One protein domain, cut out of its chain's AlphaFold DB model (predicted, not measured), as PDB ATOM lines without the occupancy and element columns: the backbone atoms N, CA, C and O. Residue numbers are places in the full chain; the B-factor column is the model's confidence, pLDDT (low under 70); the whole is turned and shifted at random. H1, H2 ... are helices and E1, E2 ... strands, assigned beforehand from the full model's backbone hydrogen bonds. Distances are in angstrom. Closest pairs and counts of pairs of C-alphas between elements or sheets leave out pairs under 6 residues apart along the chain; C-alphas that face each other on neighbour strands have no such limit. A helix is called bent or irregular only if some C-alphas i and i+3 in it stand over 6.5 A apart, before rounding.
ATOM      1  N   VAL A   3      24.613   5.115  17.893       72.88
ATOM      2  CA  VAL A   3      23.253   4.722  17.529       72.88
ATOM      3  C   VAL A   3      22.519   4.287  18.790       72.88
ATOM      4  O   VAL A   3      22.913   3.342  19.470       72.88
ATOM      5  N   HIS A   4      21.444   4.992  19.102       69.56
ATOM      6  CA  HIS A   4      20.443   4.597  20.078       69.56
ATOM      7  C   HIS A   4      19.355   3.792  19.375       69.56
ATOM      8  O   HIS A   4      18.873   4.158  18.301       69.56
ATOM      9  N   VAL A   5      19.000   2.661  19.972       60.66
ATOM     10  CA  VAL A   5      18.039   1.711  19.423       60.66
ATOM     11  C   VAL A   5      16.943   1.508  20.455       60.66
ATOM     12  O   VAL A   5      17.209   1.078  21.575       60.66
ATOM     13  N   SER A   6      15.711   1.812  20.073       52.50
ATOM     14  CA  SER A   6      14.511   1.754  20.899       52.50
ATOM     15  C   SER A   6      13.594   0.659  20.368       52.50
ATOM     16  O   SER A   6      13.106   0.747  19.252       52.50
ATOM     17  N   GLY A   7      13.384  -0.402  21.148       47.09
ATOM     18  CA  GLY A   7      12.660  -1.600  20.718       47.09
ATOM     19  C   GLY A   7      13.623  -2.731  20.368       47.09
ATOM     20  O   GLY A   7      14.321  -2.687  19.357       47.09
ATOM     21  N   PHE A   8      13.658  -3.752  21.220       45.06
ATOM     22  CA  PHE A   8      14.473  -4.951  21.044       45.06
ATOM     23  C   PHE A   8      13.567  -6.089  20.555       45.06
ATOM     24  O   PHE A   8      12.526  -6.345  21.163       45.06
ATOM     25  N   ALA A   9      13.929  -6.756  19.458       37.44
ATOM     26  CA  ALA A   9      13.188  -7.920  18.983       37.44
ATOM     27  C   ALA A   9      13.461  -9.127  19.896       37.44
ATOM     28  O   ALA A   9      14.615  -9.448  20.184       37.44
ATOM     29  N   TYR A  10      12.396  -9.796  20.336       33.88
ATOM     30  CA  TYR A  10      12.453 -11.052  21.078       33.88
ATOM     31  C   TYR A  10      12.644 -12.213  20.098       33.88
ATOM     32  O   TYR A  10      11.866 -12.348  19.154       33.88
ATOM     33  N   TYR A  11      13.621 -13.084  20.345       30.88
ATOM     34  CA  TYR A  11      13.637 -14.418  19.749       30.88
ATOM     35  C   TYR A  11      13.080 -15.413  20.767       30.88
ATOM     36  O   TYR A  11      13.560 -15.504  21.894       30.88
ATOM     37  N   PRO A  61      16.686   8.268  10.231       69.12
ATOM     38  CA  PRO A  61      16.785   8.084  11.673       69.12
ATOM     39  C   PRO A  61      16.840   9.435  12.396       69.12
ATOM     40  O   PRO A  61      17.444  10.399  11.919       69.12
ATOM     41  N   LYS A  62      16.187   9.524  13.556       79.25
ATOM     42  CA  LYS A  62      16.026  10.800  14.270       79.25
ATOM     43  C   LYS A  62      17.286  11.153  15.052       79.25
ATOM     44  O   LYS A  62      18.051  10.283  15.443       79.25
ATOM     45  N   LYS A  63      17.510  12.435  15.335       85.19
ATOM     46  CA  LYS A  63      18.559  12.839  16.279       85.19
ATOM     47  C   LYS A  63      18.099  12.543  17.710       85.19
ATOM     48  O   LYS A  63      17.071  13.065  18.135       85.19
ATOM     49  N   PHE A  64      18.886  11.775  18.456       86.69
ATOM     50  CA  PHE A  64      18.695  11.605  19.892       86.69
ATOM     51  C   PHE A  64      19.086  12.896  20.624       86.69
ATOM     52  O   PHE A  64      20.132  13.491  20.338       86.69
ATOM     53  N   THR A  65      18.257  13.326  21.573       88.75
ATOM     54  CA  THR A  65      18.533  14.498  22.413       88.75
ATOM     55  C   THR A  65      18.759  14.026  23.845       88.75
ATOM     56  O   THR A  65      17.807  13.559  24.468       88.75
ATOM     57  N   PRO A  66      19.994  14.105  24.374       87.62
ATOM     58  CA  PRO A  66      20.247  13.700  25.747       87.62
ATOM     59  C   PRO A  66      19.564  14.649  26.744       87.62
ATOM     60  O   PRO A  66      19.354  15.819  26.416       87.62
ATOM     61  N   PRO A  67      19.278  14.186  27.978       89.00
ATOM     62  CA  PRO A  67      18.682  15.017  29.028       89.00
ATOM     63  C   PRO A  67      19.470  16.299  29.319       89.00
ATOM     64  O   PRO A  67      18.886  17.324  29.657       89.00
ATOM     65  N   SER A  68      20.798  16.255  29.169       90.12
ATOM     66  CA  SER A  68      21.655  17.437  29.221       90.12
ATOM     67  C   SER A  68      22.834  17.318  28.244       90.12
ATOM     68  O   SER A  68      23.233  16.199  27.906       90.12
ATOM     69  N   PRO A  69      23.448  18.437  27.814       85.94
ATOM     70  CA  PRO A  69      24.618  18.414  26.930       85.94
ATOM     71  C   PRO A  69      25.847  17.705  27.517       85.94
ATOM     72  O   PRO A  69      26.698  17.245  26.763       85.94
ATOM     73  N   SER A  70      25.952  17.628  28.846       88.81
ATOM     74  CA  SER A  70      27.053  16.965  29.553       88.81
ATOM     75  C   SER A  70      26.777  15.494  29.869       88.81
ATOM     76  O   SER A  70      27.688  14.806  30.328       88.81
ATOM     77  N   THR A  71      25.554  15.000  29.629       92.38
ATOM     78  CA  THR A  71      25.200  13.597  29.868       92.38
ATOM     79  C   THR A  71      26.084  12.700  29.014       92.38
ATOM     80  O   THR A  71      26.071  12.807  27.786       92.38
ATOM     81  N   ARG A  72      26.827  11.787  29.647       91.56
ATOM     82  CA  ARG A  72      27.627  10.812  28.909       91.56
ATOM     83  C   ARG A  72      26.755   9.645  28.464       91.56
ATOM     84  O   ARG A  72      25.822   9.266  29.177       91.56
ATOM     85  N   PRO A  73      27.074   9.013  27.328       92.31
ATOM     86  CA  PRO A  73      26.364   7.824  26.889       92.31
ATOM     87  C   PRO A  73      26.325   6.719  27.942       92.31
ATOM     88  O   PRO A  73      25.260   6.167  28.185       92.31
ATOM     89  N   GLN A  74      27.431   6.472  28.644       91.69
ATOM     90  CA  GLN A  74      27.522   5.458  29.696       91.69
ATOM     91  C   GLN A  74      26.730   5.811  30.968       91.69
ATOM     92  O   GLN A  74      26.348   4.907  31.712       91.69
ATOM     93  N   ASP A  75      26.432   7.094  31.217       93.62
ATOM     94  CA  ASP A  75      25.589   7.499  32.351       93.62
ATOM     95  C   ASP A  75      24.133   7.070  32.134       93.62
ATOM     96  O   ASP A  75      23.437   6.700  33.084       93.62
ATOM     97  N   LEU A  76      23.681   7.121  30.876       92.88
ATOM     98  CA  LEU A  76      22.323   6.770  30.473       92.88
ATOM     99  C   LEU A  76      22.201   5.298  30.051       92.88
ATOM    100  O   LEU A  76      21.183   4.675  30.340       92.88
ATOM    101  N   PHE A  77      23.246   4.740  29.440       94.25
ATOM    102  CA  PHE A  77      23.333   3.372  28.922       94.25
ATOM    103  C   PHE A  77      24.562   2.637  29.487       94.25
ATOM    104  O   PHE A  77      25.528   2.380  28.758       94.25
ATOM    105  N   PRO A  78      24.575   2.305  30.786       95.25
ATOM    106  CA  PRO A  78      25.626   1.473  31.357       95.25
ATOM    107  C   PRO A  78      25.598   0.055  30.759       95.25
ATOM    108  O   PRO A  78      24.570  -0.378  30.221       95.25
ATOM    109  N   PRO A  79      26.687  -0.720  30.904       92.88
ATOM    110  CA  PRO A  79      26.640  -2.160  30.696       92.88
ATOM    111  C   PRO A  79      25.521  -2.781  31.538       92.88
ATOM    112  O   PRO A  79      25.432  -2.563  32.747       92.88
ATOM    113  N   GLY A  80      24.653  -3.550  30.893       88.38
ATOM    114  CA  GLY A  80      23.513  -4.197  31.519       88.38
ATOM    115  C   GLY A  80      23.296  -5.598  30.968       88.38
ATOM    116  O   GLY A  80      23.760  -5.941  29.879       88.38
ATOM    117  N   ARG A  81      22.567  -6.406  31.736       86.50
ATOM    118  CA  ARG A  81      22.127  -7.746  31.351       86.50
ATOM    119  C   ARG A  81      20.609  -7.817  31.433       86.50
ATOM    120  O   ARG A  81      20.032  -7.325  32.404       86.50
ATOM    121  N   ARG A  82      19.974  -8.432  30.439       82.50
ATOM    122  CA  ARG A  82      18.567  -8.836  30.503       82.50
ATOM    123  C   ARG A  82      18.467 -10.343  30.611       82.50
ATOM    124  O   ARG A  82      18.981 -11.042  29.751       82.50
ATOM    125  N   GLU A  83      17.794 -10.800  31.659       81.62
ATOM    126  CA  GLU A  83      17.514 -12.221  31.920       81.62
ATOM    127  C   GLU A  83      16.169 -12.662  31.329       81.62
ATOM    128  O   GLU A  83      15.914 -13.845  31.151       81.62
ATOM    129  N   ASP A  84      15.284 -11.712  31.029       77.38
ATOM    130  CA  ASP A  84      13.951 -11.939  30.466       77.38
ATOM    131  C   ASP A  84      13.963 -12.029  28.927       77.38
ATOM    132  O   ASP A  84      12.940 -11.858  28.261       77.38
ATOM    133  N   THR A  85      15.136 -12.312  28.359       69.62
ATOM    134  CA  THR A  85      15.351 -12.684  26.960       69.62
ATOM    135  C   THR A  85      15.906 -14.105  26.904       69.62
ATOM    136  O   THR A  85      16.548 -14.565  27.844       69.62
ATOM    137  N   SER A  86      15.671 -14.818  25.802       67.12
ATOM    138  CA  SER A  86      16.252 -16.142  25.571       67.12
ATOM    139  C   SER A  86      17.066 -16.119  24.269       67.12
ATOM    140  O   SER A  86      16.471 -15.943  23.201       67.12
ATOM    141  N   PRO A  87      18.406 -16.251  24.329       70.69
ATOM    142  CA  PRO A  87      19.228 -16.262  25.548       70.69
ATOM    143  C   PRO A  87      19.195 -14.911  26.292       70.69
ATOM    144  O   PRO A  87      18.753 -13.904  25.715       70.69
ATOM    145  N   PRO A  88      19.664 -14.849  27.554       78.25
ATOM    146  CA  PRO A  88      19.989 -13.582  28.196       78.25
ATOM    147  C   PRO A  88      20.882 -12.735  27.281       78.25
ATOM    148  O   PRO A  88      21.676 -13.282  26.513       78.25
ATOM    149  N   VAL A  89      20.714 -11.411  27.313       78.38
ATOM    150  CA  VAL A  89      21.507 -10.499  26.472       78.38
ATOM    151  C   VAL A  89      22.291  -9.497  27.301       78.38
ATOM    152  O   VAL A  89      21.764  -8.908  28.252       78.38
ATOM    153  N   ARG A  90      23.536  -9.233  26.893       84.50
ATOM    154  CA  ARG A  90      24.381  -8.173  27.467       84.50
ATOM    155  C   ARG A  90      24.601  -7.036  26.490       84.50
ATOM    156  O   ARG A  90      25.196  -7.230  25.437       84.50
ATOM    157  N   ARG A  91      24.171  -5.824  26.830       89.06
ATOM    158  CA  ARG A  91      24.316  -4.624  25.983       89.06
ATOM    159  C   ARG A  91      24.568  -3.393  26.847       89.06
ATOM    160  O   ARG A  91      24.481  -3.461  28.070       89.06
ATOM    161  N   PHE A  92      24.839  -2.258  26.217       89.31
ATOM    162  CA  PHE A  92      24.661  -0.959  26.868       89.31
ATOM    163  C   PHE A  92      23.162  -0.649  26.922       89.31
ATOM    164  O   PHE A  92      22.571  -0.335  25.892       89.31
ATOM    165  N   ILE A  93      22.525  -0.805  28.083       87.19
ATOM    166  CA  ILE A  93      21.058  -0.777  28.227       87.19
ATOM    167  C   ILE A  93      20.643   0.495  28.957       87.19
ATOM    168  O   ILE A  93      21.253   0.848  29.964       87.19
ATOM    169  N   SER A  94      19.594   1.169  28.478       89.06
ATOM    170  CA  SER A  94      19.112   2.402  29.110       89.06
ATOM    171  C   SER A  94      18.687   2.156  30.556       89.06
ATOM    172  O   SER A  94      17.891   1.258  30.843       89.06
ATOM    173  N   ARG A  95      19.143   3.020  31.468       91.06
ATOM    174  CA  ARG A  95      18.652   3.060  32.857       91.06
ATOM    175  C   ARG A  95      17.181   3.457  32.946       91.06
ATOM    176  O   ARG A  95      16.525   3.113  33.922       91.06
ATOM    177  N   LEU A  96      16.677   4.190  31.953       88.38
ATOM    178  CA  LEU A  96      15.303   4.695  31.931       88.38
ATOM    179  C   LEU A  96      14.335   3.707  31.273       88.38
ATOM    180  O   LEU A  96      13.155   3.689  31.608       88.38
ATOM    181  N   ASN A  97      14.824   2.883  30.342       85.62
ATOM    182  CA  ASN A  97      13.997   1.953  29.584       85.62
ATOM    183  C   ASN A  97      14.780   0.700  29.166       85.62
ATOM    184  O   ASN A  97      15.562   0.722  28.222       85.62
ATOM    185  N   ARG A  98      14.509  -0.446  29.795       81.75
ATOM    186  CA  ARG A  98      15.234  -1.705  29.522       81.75
ATOM    187  C   ARG A  98      15.073  -2.254  28.093       81.75
ATOM    188  O   ARG A  98      15.791  -3.178  27.725       81.75
ATOM    189  N   ASN A  99      14.164  -1.701  27.289       80.94
ATOM    190  CA  ASN A  99      13.994  -2.048  25.872       80.94
ATOM    191  C   ASN A  99      14.807  -1.157  24.921       80.94
ATOM    192  O   ASN A  99      14.666  -1.270  23.702       80.94
ATOM    193  N   GLU A 100      15.627  -0.261  25.462       84.75
ATOM    194  CA  GLU A 100      16.527   0.593  24.704       84.75
ATOM    195  C   GLU A 100      17.977   0.185  24.927       84.75
ATOM    196  O   GLU A 100      18.403  -0.071  26.057       84.75
ATOM    197  N   MET A 101      18.748   0.185  23.846       87.12
ATOM    198  CA  MET A 101      20.181  -0.053  23.895       87.12
ATOM    199  C   MET A 101      20.969   0.999  23.124       87.12
ATOM    200  O   MET A 101      20.431   1.745  22.301       87.12
ATOM    201  N   LEU A 102      22.268   1.012  23.380       88.31
ATOM    202  CA  LEU A 102      23.233   1.885  22.741       88.31
ATOM    203  C   LEU A 102      24.282   1.068  21.987       88.31
ATOM    204  O   LEU A 102      24.775   0.058  22.487       88.31
ATOM    205  N   ILE A 103      24.645   1.534  20.796       87.50
ATOM    206  CA  ILE A 103      25.714   0.974  19.970       87.50
ATOM    207  C   ILE A 103      26.652   2.111  19.566       87.50
ATOM    208  O   ILE A 103      26.237   3.049  18.883       87.50
ATOM    209  N   TYR A 104      27.923   2.023  19.945       89.12
ATOM    210  CA  TYR A 104      28.958   2.943  19.474       89.12
ATOM    211  C   TYR A 104      29.390   2.543  18.073       89.12
ATOM    212  O   TYR A 104      29.590   1.360  17.797       89.12
ATOM    213  N   THR A 105      29.549   3.523  17.190       88.94
ATOM    214  CA  THR A 105      29.990   3.283  15.817       88.94
ATOM    215  C   THR A 105      31.007   4.329  15.389       88.94
ATOM    216  O   THR A 105      30.922   5.506  15.756       88.94
ATOM    217  N   ASP A 106      31.991   3.935  14.594       86.94
ATOM    218  CA  ASP A 106      32.860   4.900  13.935       86.94
ATOM    219  C   ASP A 106      33.353   4.428  12.576       86.94
ATOM    220  O   ASP A 106      33.364   3.234  12.273       86.94
ATOM    221  N   GLY A 107      33.770   5.400  11.771       85.50
ATOM    222  CA  GLY A 107      34.410   5.186  10.485       85.50
ATOM    223  C   GLY A 107      35.789   5.833  10.457       85.50
ATOM    224  O   GLY A 107      35.965   6.966  10.902       85.50
ATOM    225  N   ALA A 108      36.767   5.137   9.888       84.44
ATOM    226  CA  ALA A 108      38.100   5.672   9.651       84.44
ATOM    227  C   ALA A 108      38.454   5.563   8.170       84.44
ATOM    228  O   ALA A 108      38.074   4.602   7.509       84.44
ATOM    229  N   CYS A 109      39.204   6.542   7.663       84.25
ATOM    230  CA  CYS A 109      39.748   6.542   6.309       84.25
ATOM    231  C   CYS A 109      41.240   6.889   6.367       84.25
ATOM    232  O   CYS A 109      41.612   8.007   6.729       84.25
ATOM    233  N   LEU A 110      42.097   5.924   6.042       77.69
ATOM    234  CA  LEU A 110      43.535   6.101   5.875       77.69
ATOM    235  C   LEU A 110      43.814   6.610   4.461       77.69
ATOM    236  O   LEU A 110      43.254   6.092   3.497       77.69
ATOM    237  N   GLY A 111      44.679   7.618   4.331       70.94
ATOM    238  CA  GLY A 111      44.968   8.229   3.029       70.94
ATOM    239  C   GLY A 111      43.762   8.957   2.428       70.94
ATOM    240  O   GLY A 111      43.594   8.965   1.213       70.94
ATOM    241  N   ASN A 112      42.893   9.542   3.262       68.69
ATOM    242  CA  ASN A 112      41.734  10.291   2.779       68.69
ATOM    243  C   ASN A 112      42.169  11.428   1.833       68.69
ATOM    244  O   ASN A 112      43.031  12.231   2.186       68.69
ATOM    245  N   GLY A 113      41.585  11.481   0.634       65.06
ATOM    246  CA  GLY A 113      41.964  12.433  -0.418       65.06
ATOM    247  C   GLY A 113      43.269  12.112  -1.163       65.06
ATOM    248  O   GLY A 113      43.673  12.896  -2.015       65.06
ATOM    249  N   GLN A 114      43.920  10.982  -0.872       72.38
ATOM    250  CA  GLN A 114      45.142  10.516  -1.540       72.38
ATOM    251  C   GLN A 114      44.851   9.355  -2.507       72.38
ATOM    252  O   GLN A 114      43.726   8.849  -2.587       72.38
ATOM    253  N   ALA A 115      45.870   8.905  -3.246       63.59
ATOM    254  CA  ALA A 115      45.789   7.678  -4.039       63.59
ATOM    255  C   ALA A 115      45.626   6.449  -3.117       63.59
ATOM    256  O   ALA A 115      46.348   6.314  -2.133       63.59
ATOM    257  N   ASN A 116      44.689   5.547  -3.445       67.19
ATOM    258  CA  ASN A 116      44.340   4.347  -2.660       67.19
ATOM    259  C   ASN A 116      43.912   4.605  -1.197       67.19
ATOM    260  O   ASN A 116      44.525   4.064  -0.273       67.19
ATOM    261  N   PRO A 117      42.828   5.369  -0.958       74.06
ATOM    262  CA  PRO A 117      42.273   5.492   0.382       74.06
ATOM    263  C   PRO A 117      41.759   4.133   0.868       74.06
ATOM    264  O   PRO A 117      41.199   3.355   0.090       74.06
ATOM    265  N   ARG A 118      41.918   3.859   2.161       76.31
ATOM    266  CA  ARG A 118      41.423   2.637   2.806       76.31
ATOM    267  C   ARG A 118      40.492   3.008   3.933       76.31
ATOM    268  O   ARG A 118      40.879   3.780   4.805       76.31
ATOM    269  N   ALA A 119      39.292   2.453   3.933       77.81
ATOM    270  CA  ALA A 119      38.302   2.760   4.945       77.81
ATOM    271  C   ALA A 119      37.987   1.541   5.815       77.81
ATOM    272  O   ALA A 119      38.202   0.399   5.419       77.81
ATOM    273  N   GLY A 120      37.494   1.792   7.019       79.75
ATOM    274  CA  GLY A 120      37.103   0.767   7.978       79.75
ATOM    275  C   GLY A 120      35.973   1.259   8.867       79.75
ATOM    276  O   GLY A 120      35.831   2.464   9.089       79.75
ATOM    277  N   CYS A 121      35.171   0.320   9.357       82.19
ATOM    278  CA  CYS A 121      34.089   0.561  10.303       82.19
ATOM    279  C   CYS A 121      34.356  -0.212  11.595       82.19
ATOM    280  O   CYS A 121      34.782  -1.369  11.552       82.19
ATOM    281  N   GLY A 122      34.108   0.432  12.731       82.00
ATOM    282  CA  GLY A 122      34.159  -0.164  14.060       82.00
ATOM    283  C   GLY A 122      32.816  -0.009  14.757       82.00
ATOM    284  O   GLY A 122      32.215   1.065  14.721       82.00
ATOM    285  N   VAL A 123      32.340  -1.077  15.391       83.69
ATOM    286  CA  VAL A 123      31.077  -1.102  16.132       83.69
ATOM    287  C   VAL A 123      31.298  -1.746  17.492       83.69
ATOM    288  O   VAL A 123      31.830  -2.848  17.561       83.69
ATOM    289  N   VAL A 124      30.844  -1.093  18.563       86.12
ATOM    290  CA  VAL A 124      30.871  -1.618  19.937       86.12
ATOM    291  C   VAL A 124      29.441  -1.654  20.467       86.12
ATOM    292  O   VAL A 124      28.768  -0.627  20.543       86.12
ATOM    293  N   PHE A 125      28.956  -2.843  20.813       83.44
ATOM    294  CA  PHE A 125      27.557  -3.085  21.195       83.44
ATOM    295  C   PHE A 125      27.398  -3.564  22.646       83.44
ATOM    296  O   PHE A 125      26.284  -3.593  23.173       83.44
ATOM    297  N   ARG A 126      28.503  -3.925  23.304       87.69
ATOM    298  CA  ARG A 126      28.576  -4.221  24.739       87.69
ATOM    299  C   ARG A 126      30.005  -4.036  25.243       87.69
ATOM    300  O   ARG A 126      30.932  -3.922  24.450       87.69
ATOM    301  N   GLU A 127      30.168  -4.051  26.557       89.62
ATOM    302  CA  GLU A 127      31.475  -4.078  27.215       89.62
ATOM    303  C   GLU A 127      32.252  -5.357  26.857       89.62
ATOM    304  O   GLU A 127      31.701  -6.461  26.900       89.62
ATOM    305  N   GLU A 128      33.534  -5.211  26.518       85.44
ATOM    306  CA  GLU A 128      34.444  -6.338  26.316       85.44
ATOM    307  C   GLU A 128      34.828  -6.989  27.651       85.44
ATOM    308  O   GLU A 128      35.055  -6.320  28.660       85.44
ATOM    309  N   ARG A 129      34.895  -8.322  27.666       83.62
ATOM    310  CA  ARG A 129      35.224  -9.123  28.853       83.62
ATOM    311  C   ARG A 129      36.282 -10.165  28.505       83.62
ATOM    312  O   ARG A 129      36.432 -10.504  27.330       83.62
ATOM    313  N   PRO A 130      36.987 -10.735  29.497       81.81
ATOM    314  CA  PRO A 130      37.927 -11.823  29.248       81.81
ATOM    315  C   PRO A 130      37.285 -12.947  28.420       81.81
ATOM    316  O   PRO A 130      36.296 -13.552  28.828       81.81
ATOM    317  N   GLY A 131      37.824 -13.184  27.221       78.81
ATOM    318  CA  GLY A 131      37.336 -14.203  26.288       78.81
ATOM    319  C   GLY A 131      36.046 -13.865  25.526       78.81
ATOM    320  O   GLY A 131      35.622 -14.673  24.704       78.81
ATOM    321  N   ARG A 132      35.423 -12.695  25.742       81.50
ATOM    322  CA  ARG A 132      34.155 -12.293  25.107       81.50
ATOM    323  C   ARG A 132      34.270 -10.914  24.466       81.50
ATOM    324  O   ARG A 132      34.333  -9.899  25.155       81.50
ATOM    325  N   ARG A 133      34.220 -10.872  23.134       80.56
ATOM    326  CA  ARG A 133      34.258  -9.612  22.379       80.56
ATOM    327  C   ARG A 133      32.939  -8.850  22.511       80.56
ATOM    328  O   ARG A 133      31.857  -9.443  22.427       80.56
ATOM    329  N   GLY A 134      33.047  -7.535  22.680       81.56
ATOM    330  CA  GLY A 134      31.924  -6.591  22.697       81.56
ATOM    331  C   GLY A 134      31.798  -5.737  21.435       81.56
ATOM    332  O   GLY A 134      30.961  -4.835  21.366       81.56
ATOM    333  N   HIS A 135      32.628  -6.032  20.434       83.56
ATOM    334  CA  HIS A 135      32.788  -5.239  19.228       83.56
ATOM    335  C   HIS A 135      32.861  -6.121  17.979       83.56
ATOM    336  O   HIS A 135      33.162  -7.311  18.054       83.56
ATOM    337  N   PHE A 136      32.639  -5.519  16.817       78.69
ATOM    338  CA  PHE A 136      33.065  -6.051  15.528       78.69
ATOM    339  C   PHE A 136      33.597  -4.909  14.666       78.69
ATOM    340  O   PHE A 136      33.168  -3.761  14.787       78.69
ATOM    341  N   ALA A 137      34.546  -5.222  13.792       78.69
ATOM    342  CA  ALA A 137      35.167  -4.249  12.909       78.69
ATOM    343  C   ALA A 137      35.469  -4.902  11.564       78.69
ATOM    344  O   ALA A 137      35.802  -6.087  11.512       78.69
ATOM    345  N   PHE A 138      35.333  -4.146  10.480       72.56
ATOM    346  CA  PHE A 138      35.565  -4.660   9.134       72.56
ATOM    347  C   PHE A 138      36.070  -3.554   8.201       72.56
ATOM    348  O   PHE A 138      35.633  -2.402   8.323       72.56
ATOM    349  N   PRO A 139      37.019  -3.868   7.296       75.25
ATOM    350  CA  PRO A 139      37.419  -2.933   6.256       75.25
ATOM    351  C   PRO A 139      36.202  -2.626   5.386       75.25
ATOM    352  O   PRO A 139      35.433  -3.522   5.033       75.25
ATOM    353  N   LEU A 140      36.025  -1.355   5.048       72.00
ATOM    354  CA  LEU A 140      35.084  -0.965   4.014       72.00
ATOM    355  C   LEU A 140      35.758  -1.211   2.665       72.00
ATOM    356  O   LEU A 140      36.949  -0.949   2.483       72.00
ATOM    357  N   GLU A 141      34.995  -1.773   1.743       63.66
ATOM    358  CA  GLU A 141      35.441  -2.128   0.401       63.66
ATOM    359  C   GLU A 141      35.956  -0.921  -0.404       63.66
ATOM    360  O   GLU A 141      35.653   0.239  -0.121       63.66
ATOM    361  N   LEU A 142      36.795  -1.207  -1.404       50.69
ATOM    362  CA  LEU A 142      37.342  -0.208  -2.335       50.69
ATOM    363  C   LEU A 142      36.353   0.142  -3.466       50.69
ATOM    364  O   LEU A 142      36.483   1.197  -4.089       50.69
ATOM    365  N   GLN A 143      35.397  -0.754  -3.727       46.31
ATOM    366  CA  GLN A 143      34.346  -0.702  -4.746       46.31
ATOM    367  C   GLN A 143      33.054  -1.202  -4.105       46.31
ATOM    368  O   GLN A 143      33.112  -2.152  -3.337       46.31
ATOM    369  N   GLY A 144      31.922  -0.575  -4.420       46.25
ATOM    370  CA  GLY A 144      30.649  -0.891  -3.775       46.25
ATOM    371  C   GLY A 144      30.174  -2.339  -3.956       46.25
ATOM    372  O   GLY A 144      30.463  -2.978  -4.971       46.25
ATOM    373  N   LEU A 145      29.347  -2.804  -3.019       44.16
ATOM    374  CA  LEU A 145      28.741  -4.124  -2.833       44.16
ATOM    375  C   LEU A 145      28.143  -4.737  -4.091       44.16
ATOM    376  O   LEU A 145      27.892  -5.932  -4.111       44.16
ATOM    377  N   ARG A 146      27.818  -3.964  -5.127       43.19
ATOM    378  CA  ARG A 146      27.230  -4.518  -6.354       43.19
ATOM    379  C   ARG A 146      28.268  -4.928  -7.397       43.19
ATOM    380  O   ARG A 146      27.879  -5.521  -8.394       43.19
ATOM    381  N   GLY A 147      29.555  -4.643  -7.183       39.09
ATOM    382  CA  GLY A 147      30.619  -4.982  -8.136       39.09
ATOM    383  C   GLY A 147      30.437  -4.336  -9.513       39.09
ATOM    384  O   GLY A 147      31.062  -4.759 -10.480       39.09
ATOM    385  N   GLU A 186      17.761   6.141  16.580       84.56
ATOM    386  CA  GLU A 186      18.150   7.526  16.823       84.56
ATOM    387  C   GLU A 186      19.676   7.680  16.833       84.56
ATOM    388  O   GLU A 186      20.396   6.847  17.369       84.56
ATOM    389  N   PHE A 187      20.203   8.757  16.254       87.56
ATOM    390  CA  PHE A 187      21.632   9.059  16.282       87.56
ATOM    391  C   PHE A 187      21.957  10.059  17.376       87.56
ATOM    392  O   PHE A 187      21.437  11.178  17.397       87.56
ATOM    393  N   TRP A 188      22.897   9.688  18.237       91.06
ATOM    394  CA  TRP A 188      23.478  10.587  19.217       91.06
ATOM    395  C   TRP A 188      24.866  11.027  18.749       91.06
ATOM    396  O   TRP A 188      25.818  10.248  18.661       91.06
ATOM    397  N   ARG A 189      24.987  12.321  18.439       88.44
ATOM    398  CA  ARG A 189      26.286  12.958  18.217       88.44
ATOM    399  C   ARG A 189      26.951  13.232  19.565       88.44
ATOM    400  O   ARG A 189      26.424  14.013  20.353       88.44
ATOM    401  N   ILE A 190      28.106  12.619  19.782       89.31
ATOM    402  CA  ILE A 190      28.904  12.728  21.009       89.31
ATOM    403  C   ILE A 190      30.290  13.313  20.697       89.31
ATOM    404  O   ILE A 190      30.719  13.241  19.538       89.31
ATOM    405  N   PRO A 191      30.997  13.870  21.695       89.75
ATOM    406  CA  PRO A 191      32.417  14.188  21.581       89.75
ATOM    407  C   PRO A 191      33.249  12.958  21.179       89.75
ATOM    408  O   PRO A 191      32.921  11.825  21.544       89.75
ATOM    409  N   ARG A 192      34.318  13.161  20.399       84.75
ATOM    410  CA  ARG A 192      35.107  12.062  19.808       84.75
ATOM    411  C   ARG A 192      35.828  11.243  20.874       84.75
ATOM    412  O   ARG A 192      35.935  10.028  20.749       84.75
ATOM    413  N   GLU A 193      36.270  11.901  21.936       90.88
ATOM    414  CA  GLU A 193      36.915  11.300  23.099       90.88
ATOM    415  C   GLU A 193      36.033  10.257  23.801       90.88
ATOM    416  O   GLU A 193      36.550   9.323  24.403       90.88
ATOM    417  N   TRP A 194      34.706  10.360  23.679       91.25
ATOM    418  CA  TRP A 194      33.765   9.393  24.254       91.25
ATOM    419  C   TRP A 194      33.515   8.186  23.336       91.25
ATOM    420  O   TRP A 194      32.819   7.256  23.734       91.25
ATOM    421  N   ASN A 195      34.078   8.188  22.120       93.19
ATOM    422  CA  ASN A 195      33.944   7.134  21.109       93.19
ATOM    423  C   ASN A 195      35.286   6.463  20.758       93.19
ATOM    424  O   ASN A 195      35.409   5.852  19.697       93.19
ATOM    425  N   ALA A 196      36.305   6.612  21.612       92.81
ATOM    426  CA  ALA A 196      37.682   6.223  21.303       92.81
ATOM    427  C   ALA A 196      37.838   4.733  20.947       92.81
ATOM    428  O   ALA A 196      38.646   4.387  20.090       92.81
ATOM    429  N   GLU A 197      37.047   3.856  21.568       92.12
ATOM    430  CA  GLU A 197      37.089   2.418  21.295       92.12
ATOM    431  C   GLU A 197      36.617   2.095  19.868       92.12
ATOM    432  O   GLU A 197      37.333   1.450  19.105       92.12
ATOM    433  N   ALA A 198      35.446   2.603  19.467       86.25
ATOM    434  CA  ALA A 198      34.926   2.403  18.115       86.25
ATOM    435  C   ALA A 198      35.826   3.056  17.047       86.25
ATOM    436  O   ALA A 198      36.046   2.457  15.994       86.25
ATOM    437  N   ASP A 199      36.394   4.238  17.329       89.75
ATOM    438  CA  ASP A 199      37.399   4.901  16.476       89.75
ATOM    439  C   ASP A 199      38.652   4.027  16.297       89.75
ATOM    440  O   ASP A 199      39.136   3.847  15.175       89.75
ATOM    441  N   GLY A 200      39.155   3.437  17.385       89.88
ATOM    442  CA  GLY A 200      40.289   2.515  17.367       89.88
ATOM    443  C   GLY A 200      40.016   1.288  16.499       89.88
ATOM    444  O   GLY A 200      40.803   0.977  15.601       89.88
ATOM    445  N   TRP A 201      38.863   0.643  16.691       88.62
ATOM    446  CA  TRP A 201      38.441  -0.500  15.880       88.62
ATOM    447  C   TRP A 201      38.276  -0.148  14.400       88.62
ATOM    448  O   TRP A 201      38.726  -0.904  13.538       88.62
ATOM    449  N   ALA A 202      37.707   1.018  14.089       84.31
ATOM    450  CA  ALA A 202      37.562   1.489  12.716       84.31
ATOM    451  C   ALA A 202      38.924   1.706  12.035       84.31
ATOM    452  O   ALA A 202      39.108   1.323  10.878       84.31
ATOM    453  N   LYS A 203      39.903   2.272  12.751       87.81
ATOM    454  CA  LYS A 203      41.274   2.465  12.248       87.81
ATOM    455  C   LYS A 203      42.000   1.144  12.023       87.81
ATOM    456  O   LYS A 203      42.635   0.982  10.984       87.81
ATOM    457  N   LEU A 204      41.883   0.201  12.958       87.00
ATOM    458  CA  LEU A 204      42.447  -1.143  12.812       87.00
ATOM    459  C   LEU A 204      41.846  -1.862  11.602       87.00
ATOM    460  O   LEU A 204      42.573  -2.444  10.802       87.00
ATOM    461  N   ALA A 205      40.530  -1.756  11.420       83.25
ATOM    462  CA  ALA A 205      39.848  -2.281  10.249       83.25
ATOM    463  C   ALA A 205      40.336  -1.628   8.946       83.25
ATOM    464  O   ALA A 205      40.620  -2.337   7.984       83.25
ATOM    465  N   ALA A 206      40.503  -0.303   8.920       82.62
ATOM    466  CA  ALA A 206      41.018   0.416   7.753       82.62
ATOM    467  C   ALA A 206      42.463   0.013   7.400       82.62
ATOM    468  O   ALA A 206      42.837  -0.003   6.225       82.62
ATOM    469  N   ALA A 207      43.265  -0.336   8.410       83.31
ATOM    470  CA  ALA A 207      44.641  -0.808   8.266       83.31
ATOM    471  C   ALA A 207      44.756  -2.299   7.889       83.31
ATOM    472  O   ALA A 207      45.852  -2.757   7.574       83.31
ATOM    473  N   SER A 208      43.656  -3.064   7.887       76.31
ATOM    474  CA  SER A 208      43.672  -4.493   7.549       76.31
ATOM    475  C   SER A 208      43.892  -4.726   6.054       76.31
ATOM    476  O   SER A 208      43.112  -4.251   5.223       76.31
TER     477      SER A 208
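This is residues 3 to 11, 61 to 147 and 186 to 208 of the 223 residues of an uncharacterized protein of Aspergillus thermomutatus (UniProt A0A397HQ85). A strongly twisted antiparallel sheet is built along one long strand, E4; E5 and E6 lie side by side along its later part, with helix H2 slantwise over one face. At E4's beginning, E1 and E7 extend the sheet on one side and hairpin E2 and E3 on the other. The 119 printed residues hold E1 H1 E2 E3 E4 E5 E6 E7 H2, a mixed class, only just compact, close to loose: radius of gyration of the C-alphas 16.1 A, spans 49 by 34 by 31 A.

Find C-alpha 3 at (23.253, 4.722, 17.529), where E1, residues 3 to 6, begins. Next come H1, 73 to 76, E2, 79 to 82, and E3, 89 to 93. E4, 100 to 110, runs 33.4 A, E5, 118 to 124, 20.6 A, and E6, 135 to 140, 16.0 A. After E7, 186 to 188, H2, 192 to 207, spans 19.7 A to C-alpha 207 at (44.641, -0.808, 8.266).

Look across E4: N 3 of E1 and O 103 of E4 are 2.8 A apart, N 102 of E4 and O 92 of E3 2.9 A, N 104 of E4 and O 124 of E5 2.8 A, each within hydrogen-bond range. E2 to E6 form a meander, each strand the antiparallel neighbour of the one before; N 80 and O 91 are 2.8 A apart, N 121 and O 138 2.9 A. Beyond E1, N 4 and O 186 of E7 are 2.7 A apart. H2, height 5.6 A over the sheet, touches E5, closest C-alphas Gly 120 and Ala 206, 3.9 A. It is irregular, C-alphas 194 and 197 being 8.3 A apart, with 9 of 12 O i to N i+4 pairs within hydrogen-bond range. H1 only grazes the sheet.

The farthest C-alphas, Asp 84 and Ala 115, are 50.9 A apart. Cuts leave gaps of 24.1 A from C-alpha 11 to 61 and 30.6 A from 147 to 186. Of the links printed whole, none is long. Look for pLDDT under 70 in 22 residues, among them 4 to 11 and 141 to 147.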